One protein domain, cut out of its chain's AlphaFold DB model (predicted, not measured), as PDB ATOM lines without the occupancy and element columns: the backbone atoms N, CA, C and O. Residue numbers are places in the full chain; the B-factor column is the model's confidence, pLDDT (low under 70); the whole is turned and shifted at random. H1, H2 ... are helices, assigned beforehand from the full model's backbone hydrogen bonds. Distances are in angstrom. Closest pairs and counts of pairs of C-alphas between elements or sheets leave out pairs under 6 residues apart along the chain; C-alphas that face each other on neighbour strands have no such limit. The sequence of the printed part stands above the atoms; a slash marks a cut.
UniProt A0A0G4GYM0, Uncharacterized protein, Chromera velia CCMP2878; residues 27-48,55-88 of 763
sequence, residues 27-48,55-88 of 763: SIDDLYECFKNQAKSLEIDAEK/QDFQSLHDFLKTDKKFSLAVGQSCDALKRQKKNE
ATOM      1  N   SER A  27     157.048 131.309 154.021       93.81
ATOM      2  CA  SER A  27     156.455 131.036 152.716       93.81
ATOM      3  C   SER A  27     154.941 130.818 152.864       93.81
ATOM      4  O   SER A  27     154.462 130.402 153.922       93.81
ATOM      5  N   ILE A  28     154.168 131.089 151.807       92.31
ATOM      6  CA  ILE A  28     152.712 130.839 151.805       92.31
ATOM      7  C   ILE A  28     152.417 129.374 152.156       92.31
ATOM      8  O   ILE A  28     151.484 129.097 152.910       92.31
ATOM      9  N   ASP A  29     153.248 128.450 151.671       90.56
ATOM     10  CA  ASP A  29     153.126 127.022 151.958       90.56
ATOM     11  C   ASP A  29     153.375 126.715 153.443       90.56
ATOM     12  O   ASP A  29     152.601 125.973 154.048       90.56
ATOM     13  N   ASP A  30     154.383 127.336 154.067       90.19
ATOM     14  CA  ASP A  30     154.651 127.179 155.503       90.19
ATOM     15  C   ASP A  30     153.522 127.747 156.369       90.19
ATOM     16  O   ASP A  30     153.169 127.163 157.397       90.19
ATOM     17  N   LEU A  31     152.947 128.879 155.959       89.44
ATOM     18  CA  LEU A  31     151.817 129.512 156.635       89.44
ATOM     19  C   LEU A  31     150.567 128.622 156.560       89.44
ATOM     20  O   LEU A  31     149.881 128.406 157.561       89.44
ATOM     21  N   TYR A  32     150.302 128.056 155.382       91.00
ATOM     22  CA  TYR A  32     149.187 127.144 155.156       91.00
ATOM     23  C   TYR A  32     149.371 125.811 155.897       91.00
ATOM     24  O   TYR A  32     148.429 125.294 156.505       91.00
ATOM     25  N   GLU A  33     150.586 125.257 155.917       90.38
ATOM     26  CA  GLU A  33     150.894 124.044 156.678       90.38
ATOM     27  C   GLU A  33     150.774 124.282 158.190       90.38
ATOM     28  O   GLU A  33     150.239 123.444 158.918       90.38
ATOM     29  N   CYS A  34     151.217 125.446 158.669       92.81
ATOM     30  CA  CYS A  34     151.049 125.870 160.054       92.81
ATOM     31  C   CYS A  34     149.569 125.940 160.453       92.81
ATOM     32  O   CYS A  34     149.182 125.345 161.461       92.81
ATOM     33  N   PHE A  35     148.730 126.558 159.616       91.12
ATOM     34  CA  PHE A  35     147.281 126.589 159.814       91.12
ATOM     35  C   PHE A  35     146.672 125.182 159.857       91.12
ATOM     36  O   PHE A  35     145.898 124.873 160.759       91.12
ATOM     37  N   LYS A  36     147.061 124.288 158.938       88.44
ATOM     38  CA  LYS A  36     146.603 122.887 158.951       88.44
ATOM     39  C   LYS A  36     146.997 122.153 160.226       88.44
ATOM     40  O   LYS A  36     146.183 121.419 160.780       88.44
ATOM     41  N   ASN A  37     148.230 122.337 160.692       86.94
ATOM     42  CA  ASN A  37     148.708 121.708 161.921       86.94
ATOM     43  C   ASN A  37     147.954 122.242 163.150       86.94
ATOM     44  O   ASN A  37     147.620 121.458 164.034       86.94
ATOM     45  N   GLN A  38     147.628 123.538 163.178       87.19
ATOM     46  CA  GLN A  38     146.823 124.145 164.239       87.19
ATOM     47  C   GLN A  38     145.359 123.687 164.203       87.19
ATOM     48  O   GLN A  38     144.790 123.345 165.233       87.19
ATOM     49  N   ALA A  39     144.740 123.630 163.023       81.38
ATOM     50  CA  ALA A  39     143.392 123.092 162.871       81.38
ATOM     51  C   ALA A  39     143.340 121.629 163.340       81.38
ATOM     52  O   ALA A  39     142.467 121.260 164.124       81.38
ATOM     53  N   LYS A  40     144.343 120.824 162.964       82.19
ATOM     54  CA  LYS A  40     144.471 119.431 163.403       82.19
ATOM     55  C   LYS A  40     144.637 119.300 164.921       82.19
ATOM     56  O   LYS A  40     144.002 118.427 165.503       82.19
ATOM     57  N   SER A  41     145.453 120.140 165.568       77.06
ATOM     58  CA  SER A  41     145.636 120.091 167.030       77.06
ATOM     59  C   SER A  41     144.381 120.498 167.806       77.06
ATOM     60  O   SER A  41     144.210 120.096 168.955       77.06
ATOM     61  N   LEU A  42     143.479 121.244 167.165       79.69
ATOM     62  CA  LEU A  42     142.165 121.610 167.690       79.69
ATOM     63  C   LEU A  42     141.058 120.605 167.327       79.69
ATOM     64  O   LEU A  42     139.891 120.880 167.588       79.69
ATOM     65  N   GLU A  43     141.400 119.466 166.711       87.12
ATOM     66  CA  GLU A  43     140.443 118.489 166.159       87.12
ATOM     67  C   GLU A  43     139.459 119.109 165.141       87.12
ATOM     68  O   GLU A  43     138.375 118.579 164.886       87.12
ATOM     69  N   ILE A  44     139.844 120.231 164.522       81.38
ATOM     70  CA  ILE A  44     139.097 120.875 163.448       81.38
ATOM     71  C   ILE A  44     139.542 120.245 162.134       81.38
ATOM     72  O   ILE A  44     140.710 120.286 161.745       81.38
ATOM     73  N   ASP A  45     138.579 119.662 161.431       77.19
ATOM     74  CA  ASP A  45     138.793 119.116 160.102       77.19
ATOM     75  C   ASP A  45     139.073 120.264 159.122       77.19
ATOM     76  O   ASP A  45     138.159 120.938 158.641       77.19
ATOM     77  N   ALA A  46     140.359 120.520 158.866       66.56
ATOM     78  CA  ALA A  46     140.820 121.601 158.001       66.56
ATOM     79  C   ALA A  46     140.254 121.497 156.573       66.56
ATOM     80  O   ALA A  46     140.142 122.512 155.893       66.56
ATOM     81  N   GLU A  47     139.866 120.295 156.126       70.31
ATOM     82  CA  GLU A  47     139.230 120.070 154.821       70.31
ATOM     83  C   GLU A  47     137.736 120.435 154.826       70.31
ATOM     84  O   GLU A  47     137.167 120.741 153.777       70.31
ATOM     85  N   LYS A  48     137.097 120.464 156.004       70.88
ATOM     86  CA  LYS A  48     135.711 120.928 156.187       70.88
ATOM     87  C   LYS A  48     135.585 122.425 156.422       70.88
ATOM     88  O   LYS A  48     134.464 122.932 156.376       70.88
ATOM     89  N   GLN A  55     144.851 130.975 148.088       75.19
ATOM     90  CA  GLN A  55     144.641 132.352 147.655       75.19
ATOM     91  C   GLN A  55     144.131 133.265 148.785       75.19
ATOM     92  O   GLN A  55     144.475 134.443 148.806       75.19
ATOM     93  N   ASP A  56     143.408 132.730 149.772       76.81
ATOM     94  CA  ASP A  56     142.957 133.487 150.952       76.81
ATOM     95  C   ASP A  56     144.113 133.751 151.931       76.81
ATOM     96  O   ASP A  56     144.155 134.772 152.619       76.81
ATOM     97  N   PHE A  57     145.125 132.874 151.930       85.19
ATOM     98  CA  PHE A  57     146.371 133.079 152.671       85.19
ATOM     99  C   PHE A  57     147.307 134.087 151.995       85.19
ATOM    100  O   PHE A  57     148.224 134.583 152.649       85.19
ATOM    101  N   GLN A  58     147.061 134.452 150.731       86.00
ATOM    102  CA  GLN A  58     147.851 135.450 150.010       86.00
ATOM    103  C   GLN A  58     147.773 136.821 150.698       86.00
ATOM    104  O   GLN A  58     148.802 137.449 150.928       86.00
ATOM    105  N   SER A  59     146.576 137.254 151.113       80.81
ATOM    106  CA  SER A  59     146.383 138.541 151.798       80.81
ATOM    107  C   SER A  59     147.042 138.577 153.179       80.81
ATOM    108  O   SER A  59     147.632 139.591 153.554       80.81
ATOM    109  N   LEU A  60     146.995 137.467 153.924       80.00
ATOM    110  CA  LEU A  60     147.694 137.345 155.205       80.00
ATOM    111  C   LEU A  60     149.215 137.332 155.007       80.00
ATOM    112  O   LEU A  60     149.939 137.989 155.747       80.00
ATOM    113  N   HIS A  61     149.710 136.635 153.987       90.81
ATOM    114  CA  HIS A  61     151.128 136.610 153.647       90.81
ATOM    115  C   HIS A  61     151.650 137.982 153.196       90.81
ATOM    116  O   HIS A  61     152.725 138.403 153.627       90.81
ATOM    117  N   ASP A  62     150.885 138.719 152.391       87.81
ATOM    118  CA  ASP A  62     151.244 140.078 151.980       87.81
ATOM    119  C   ASP A  62     151.241 141.040 153.180       87.81
ATOM    120  O   ASP A  62     152.155 141.854 153.319       87.81
ATOM    121  N   PHE A  63     150.307 140.873 154.123       84.31
ATOM    122  CA  PHE A  63     150.338 141.588 155.400       84.31
ATOM    123  C   PHE A  63     151.592 141.248 156.226       84.31
ATOM    124  O   PHE A  63     152.298 142.153 156.676       84.31
ATOM    125  N   LEU A  64     151.941 139.965 156.362       83.38
ATOM    126  CA  LEU A  64     153.133 139.502 157.091       83.38
ATOM    127  C   LEU A  64     154.450 139.961 156.444       83.38
ATOM    128  O   LEU A  64     155.458 140.105 157.134       83.38
ATOM    129  N   LYS A  65     154.468 140.236 155.135       87.25
ATOM    130  CA  LYS A  65     155.613 140.890 154.483       87.25
ATOM    131  C   LYS A  65     155.778 142.344 154.921       87.25
ATOM    132  O   LYS A  65     156.910 142.814 155.035       87.25
ATOM    133  N   THR A  66     154.672 143.049 155.153       86.06
ATOM    134  CA  THR A  66     154.689 144.463 155.557       86.06
ATOM    135  C   THR A  66     154.941 144.654 157.054       86.06
ATOM    136  O   THR A  66     155.712 145.539 157.430       86.06
ATOM    137  N   ASP A  67     154.380 143.798 157.916       86.38
ATOM    138  CA  ASP A  67     154.553 143.875 159.370       86.38
ATOM    139  C   ASP A  67     155.545 142.821 159.888       86.38
ATOM    140  O   ASP A  67     155.198 141.690 160.241       86.38
ATOM    141  N   LYS A  68     156.815 143.228 159.992       81.94
ATOM    142  CA  LYS A  68     157.918 142.365 160.451       81.94
ATOM    143  C   LYS A  68     157.744 141.852 161.885       81.94
ATOM    144  O   LYS A  68     158.237 140.770 162.197       81.94
ATOM    145  N   LYS A  69     157.074 142.603 162.771       80.56
ATOM    146  CA  LYS A  69     156.871 142.176 164.168       80.56
ATOM    147  C   LYS A  69     155.816 141.083 164.239       80.56
ATOM    148  O   LYS A  69     156.016 140.087 164.933       80.56
ATOM    149  N   PHE A  70     154.731 141.255 163.490       74.12
ATOM    150  CA  PHE A  70     153.680 140.253 163.397       74.12
ATOM    151  C   PHE A  70     154.178 138.982 162.689       74.12
ATOM    152  O   PHE A  70     153.953 137.878 163.179       74.12
ATOM    153  N   SER A  71     154.976 139.133 161.626       80.94
ATOM    154  CA  SER A  71     155.655 138.028 160.928       80.94
ATOM    155  C   SER A  71     156.524 137.175 161.849       80.94
ATOM    156  O   SER A  71     156.424 135.948 161.843       80.94
ATOM    157  N   LEU A  72     157.310 137.818 162.721       82.75
ATOM    158  CA  LEU A  72     158.138 137.122 163.705       82.75
ATOM    159  C   LEU A  72     157.296 136.314 164.708       82.75
ATOM    160  O   LEU A  72     157.651 135.180 165.024       82.75
ATOM    161  N   ALA A  73     156.186 136.875 165.197       81.50
ATOM    162  CA  ALA A  73     155.306 136.200 166.154       81.50
ATOM    163  C   ALA A  73     154.591 134.983 165.535       81.50
ATOM    164  O   ALA A  73     154.517 133.917 166.156       81.50
ATOM    165  N   VAL A  74     154.117 135.118 164.293       82.75
ATOM    166  CA  VAL A  74     153.513 134.010 163.537       82.75
ATOM    167  C   VAL A  74     154.563 132.936 163.232       82.75
ATOM    168  O   VAL A  74     154.317 131.762 163.496       82.75
ATOM    169  N   GLY A  75     155.769 133.329 162.804       88.25
ATOM    170  CA  GLY A  75     156.922 132.440 162.611       88.25
ATOM    171  C   GLY A  75     157.240 131.587 163.836       88.25
ATOM    172  O   GLY A  75     157.281 130.361 163.754       88.25
ATOM    173  N   GLN A  76     157.379 132.224 165.000       88.81
ATOM    174  CA  GLN A  76     157.662 131.532 166.261       88.81
ATOM    175  C   GLN A  76     156.553 130.554 166.665       88.81
ATOM    176  O   GLN A  76     156.843 129.465 167.164       88.81
ATOM    177  N   SER A  77     155.292 130.921 166.425       81.69
ATOM    178  CA  SER A  77     154.138 130.063 166.714       81.69
ATOM    179  C   SER A  77     154.111 128.835 165.798       81.69
ATOM    180  O   SER A  77     153.908 127.712 166.264       81.69
ATOM    181  N   CYS A  78     154.401 129.023 164.509       89.25
ATOM    182  CA  CYS A  78     154.485 127.936 163.540       89.25
ATOM    183  C   CYS A  78     155.657 126.987 163.816       89.25
ATOM    184  O   CYS A  78     155.493 125.768 163.738       89.25
ATOM    185  N   ASP A  79     156.815 127.515 164.216       87.06
ATOM    186  CA  ASP A  79     157.961 126.705 164.631       87.06
ATOM    187  C   ASP A  79     157.670 125.892 165.899       87.06
ATOM    188  O   ASP A  79     158.089 124.735 166.002       87.06
ATOM    189  N   ALA A  80     156.941 126.463 166.862       84.31
ATOM    190  CA  ALA A  80     156.525 125.753 168.068       84.31
ATOM    191  C   ALA A  80     155.595 124.573 167.735       84.31
ATOM    192  O   ALA A  80     155.829 123.461 168.209       84.31
ATOM    193  N   LEU A  81     154.613 124.783 166.852       79.19
ATOM    194  CA  LEU A  81     153.713 123.726 166.374       79.19
ATOM    195  C   LEU A  81     154.456 122.645 165.573       79.19
ATOM    196  O   LEU A  81     154.209 121.454 165.773       79.19
ATOM    197  N   LYS A  82     155.411 123.028 164.713       85.12
ATOM    198  CA  LYS A  82     156.268 122.068 163.989       85.12
ATOM    199  C   LYS A  82     157.090 121.210 164.958       85.12
ATOM    200  O   LYS A  82     157.201 120.002 164.754       85.12
ATOM    201  N   ARG A  83     157.636 121.798 166.031       83.38
ATOM    202  CA  ARG A  83     158.377 121.057 167.072       83.38
ATOM    203  C   ARG A  83     157.479 120.117 167.869       83.38
ATOM    204  O   ARG A  83     157.889 118.991 168.122       83.38
ATOM    205  N   GLN A  84     156.268 120.547 168.219       80.94
ATOM    206  CA  GLN A  84     155.302 119.693 168.910       80.94
ATOM    207  C   GLN A  84     154.943 118.468 168.061       80.94
ATOM    208  O   GLN A  84     155.054 117.343 168.537       80.94
ATOM    209  N   LYS A  85     154.622 118.677 166.779       80.50
ATOM    210  CA  LYS A  85     154.317 117.590 165.839       80.50
ATOM    211  C   LYS A  85     155.488 116.624 165.670       80.50
ATOM    212  O   LYS A  85     155.268 115.423 165.614       80.50
ATOM    213  N   LYS A  86     156.722 117.143 165.605       81.31
ATOM    214  CA  LYS A  86     157.928 116.311 165.513       81.31
ATOM    215  C   LYS A  86     158.069 115.395 166.734       81.31
ATOM    216  O   LYS A  86     158.308 114.208 166.557       81.31
ATOM    217  N   ASN A  87     157.843 115.927 167.934       76.50
ATOM    218  CA  ASN A  87     157.888 115.139 169.166       76.50
ATOM    219  C   ASN A  87     156.778 114.072 169.211       76.50
ATOM    220  O   ASN A  87     157.044 112.954 169.627       76.50
ATOM    221  N   GLU A  88     155.569 114.380 168.727       75.06
ATOM    222  CA  GLU A  88     154.469 113.403 168.631       75.06
ATOM    223  C   GLU A  88     154.779 112.266 167.641       75.06
ATOM    224  O   GLU A  88     154.442 111.115 167.902       75.06
TER     225      GLU A  88
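Overview. This is residues 27 to 48 and 55 to 88 of the 763 residues of an uncharacterized protein of Chromera velia CCMP2878 (UniProt A0A0G4GYM0). The long helix H3 makes the longest axis; H1 crosses its later half, and H2 makes a corner with its first end, reaching the beginning of H1. The 56 printed residues, with three named helices in the order H1, H2, H3, are all helix in class, only just compact, close to loose; the radius of gyration of the C-alphas is 11.8 A and the spans 33 by 25 by 15 A.

Along the chain. Find C-alpha 68 at (157.918, 142.365, 160.451); from there H3 runs 30.3 A to C-alpha 88 at (154.469, 113.403, 168.631). H1, residues 28 to 41, covers 19.9 A, and H2, residues 55 to 66, 17.6 A.

Arrangement. Look at Cys 34 and Cys 78, the closest C-alphas of H1 and H3, 5.3 A apart; these helices touch, at a steep tilt of 52 degrees, the same way, H3 with residues 78 to 85 alone. H2 and H3 touch only at the corner, only just, with 3 pairs of C-alphas within 8 A; the closest, Leu 64 and Ser 71, are 4.8 A apart. H1, with residues 28 to 32 alone, touches H2; Ile 28 and His 61 have the closest C-alphas, 6.3 A. Every O i to N i+4 pair is within hydrogen-bond range in H1 and H3; in H2, 6 of 8.

Size, cuts and confidence. Residues 49 to 54 are cut out, leaving 16.8 A between C-alphas 48 and 55. Residue 46 is under pLDDT 70.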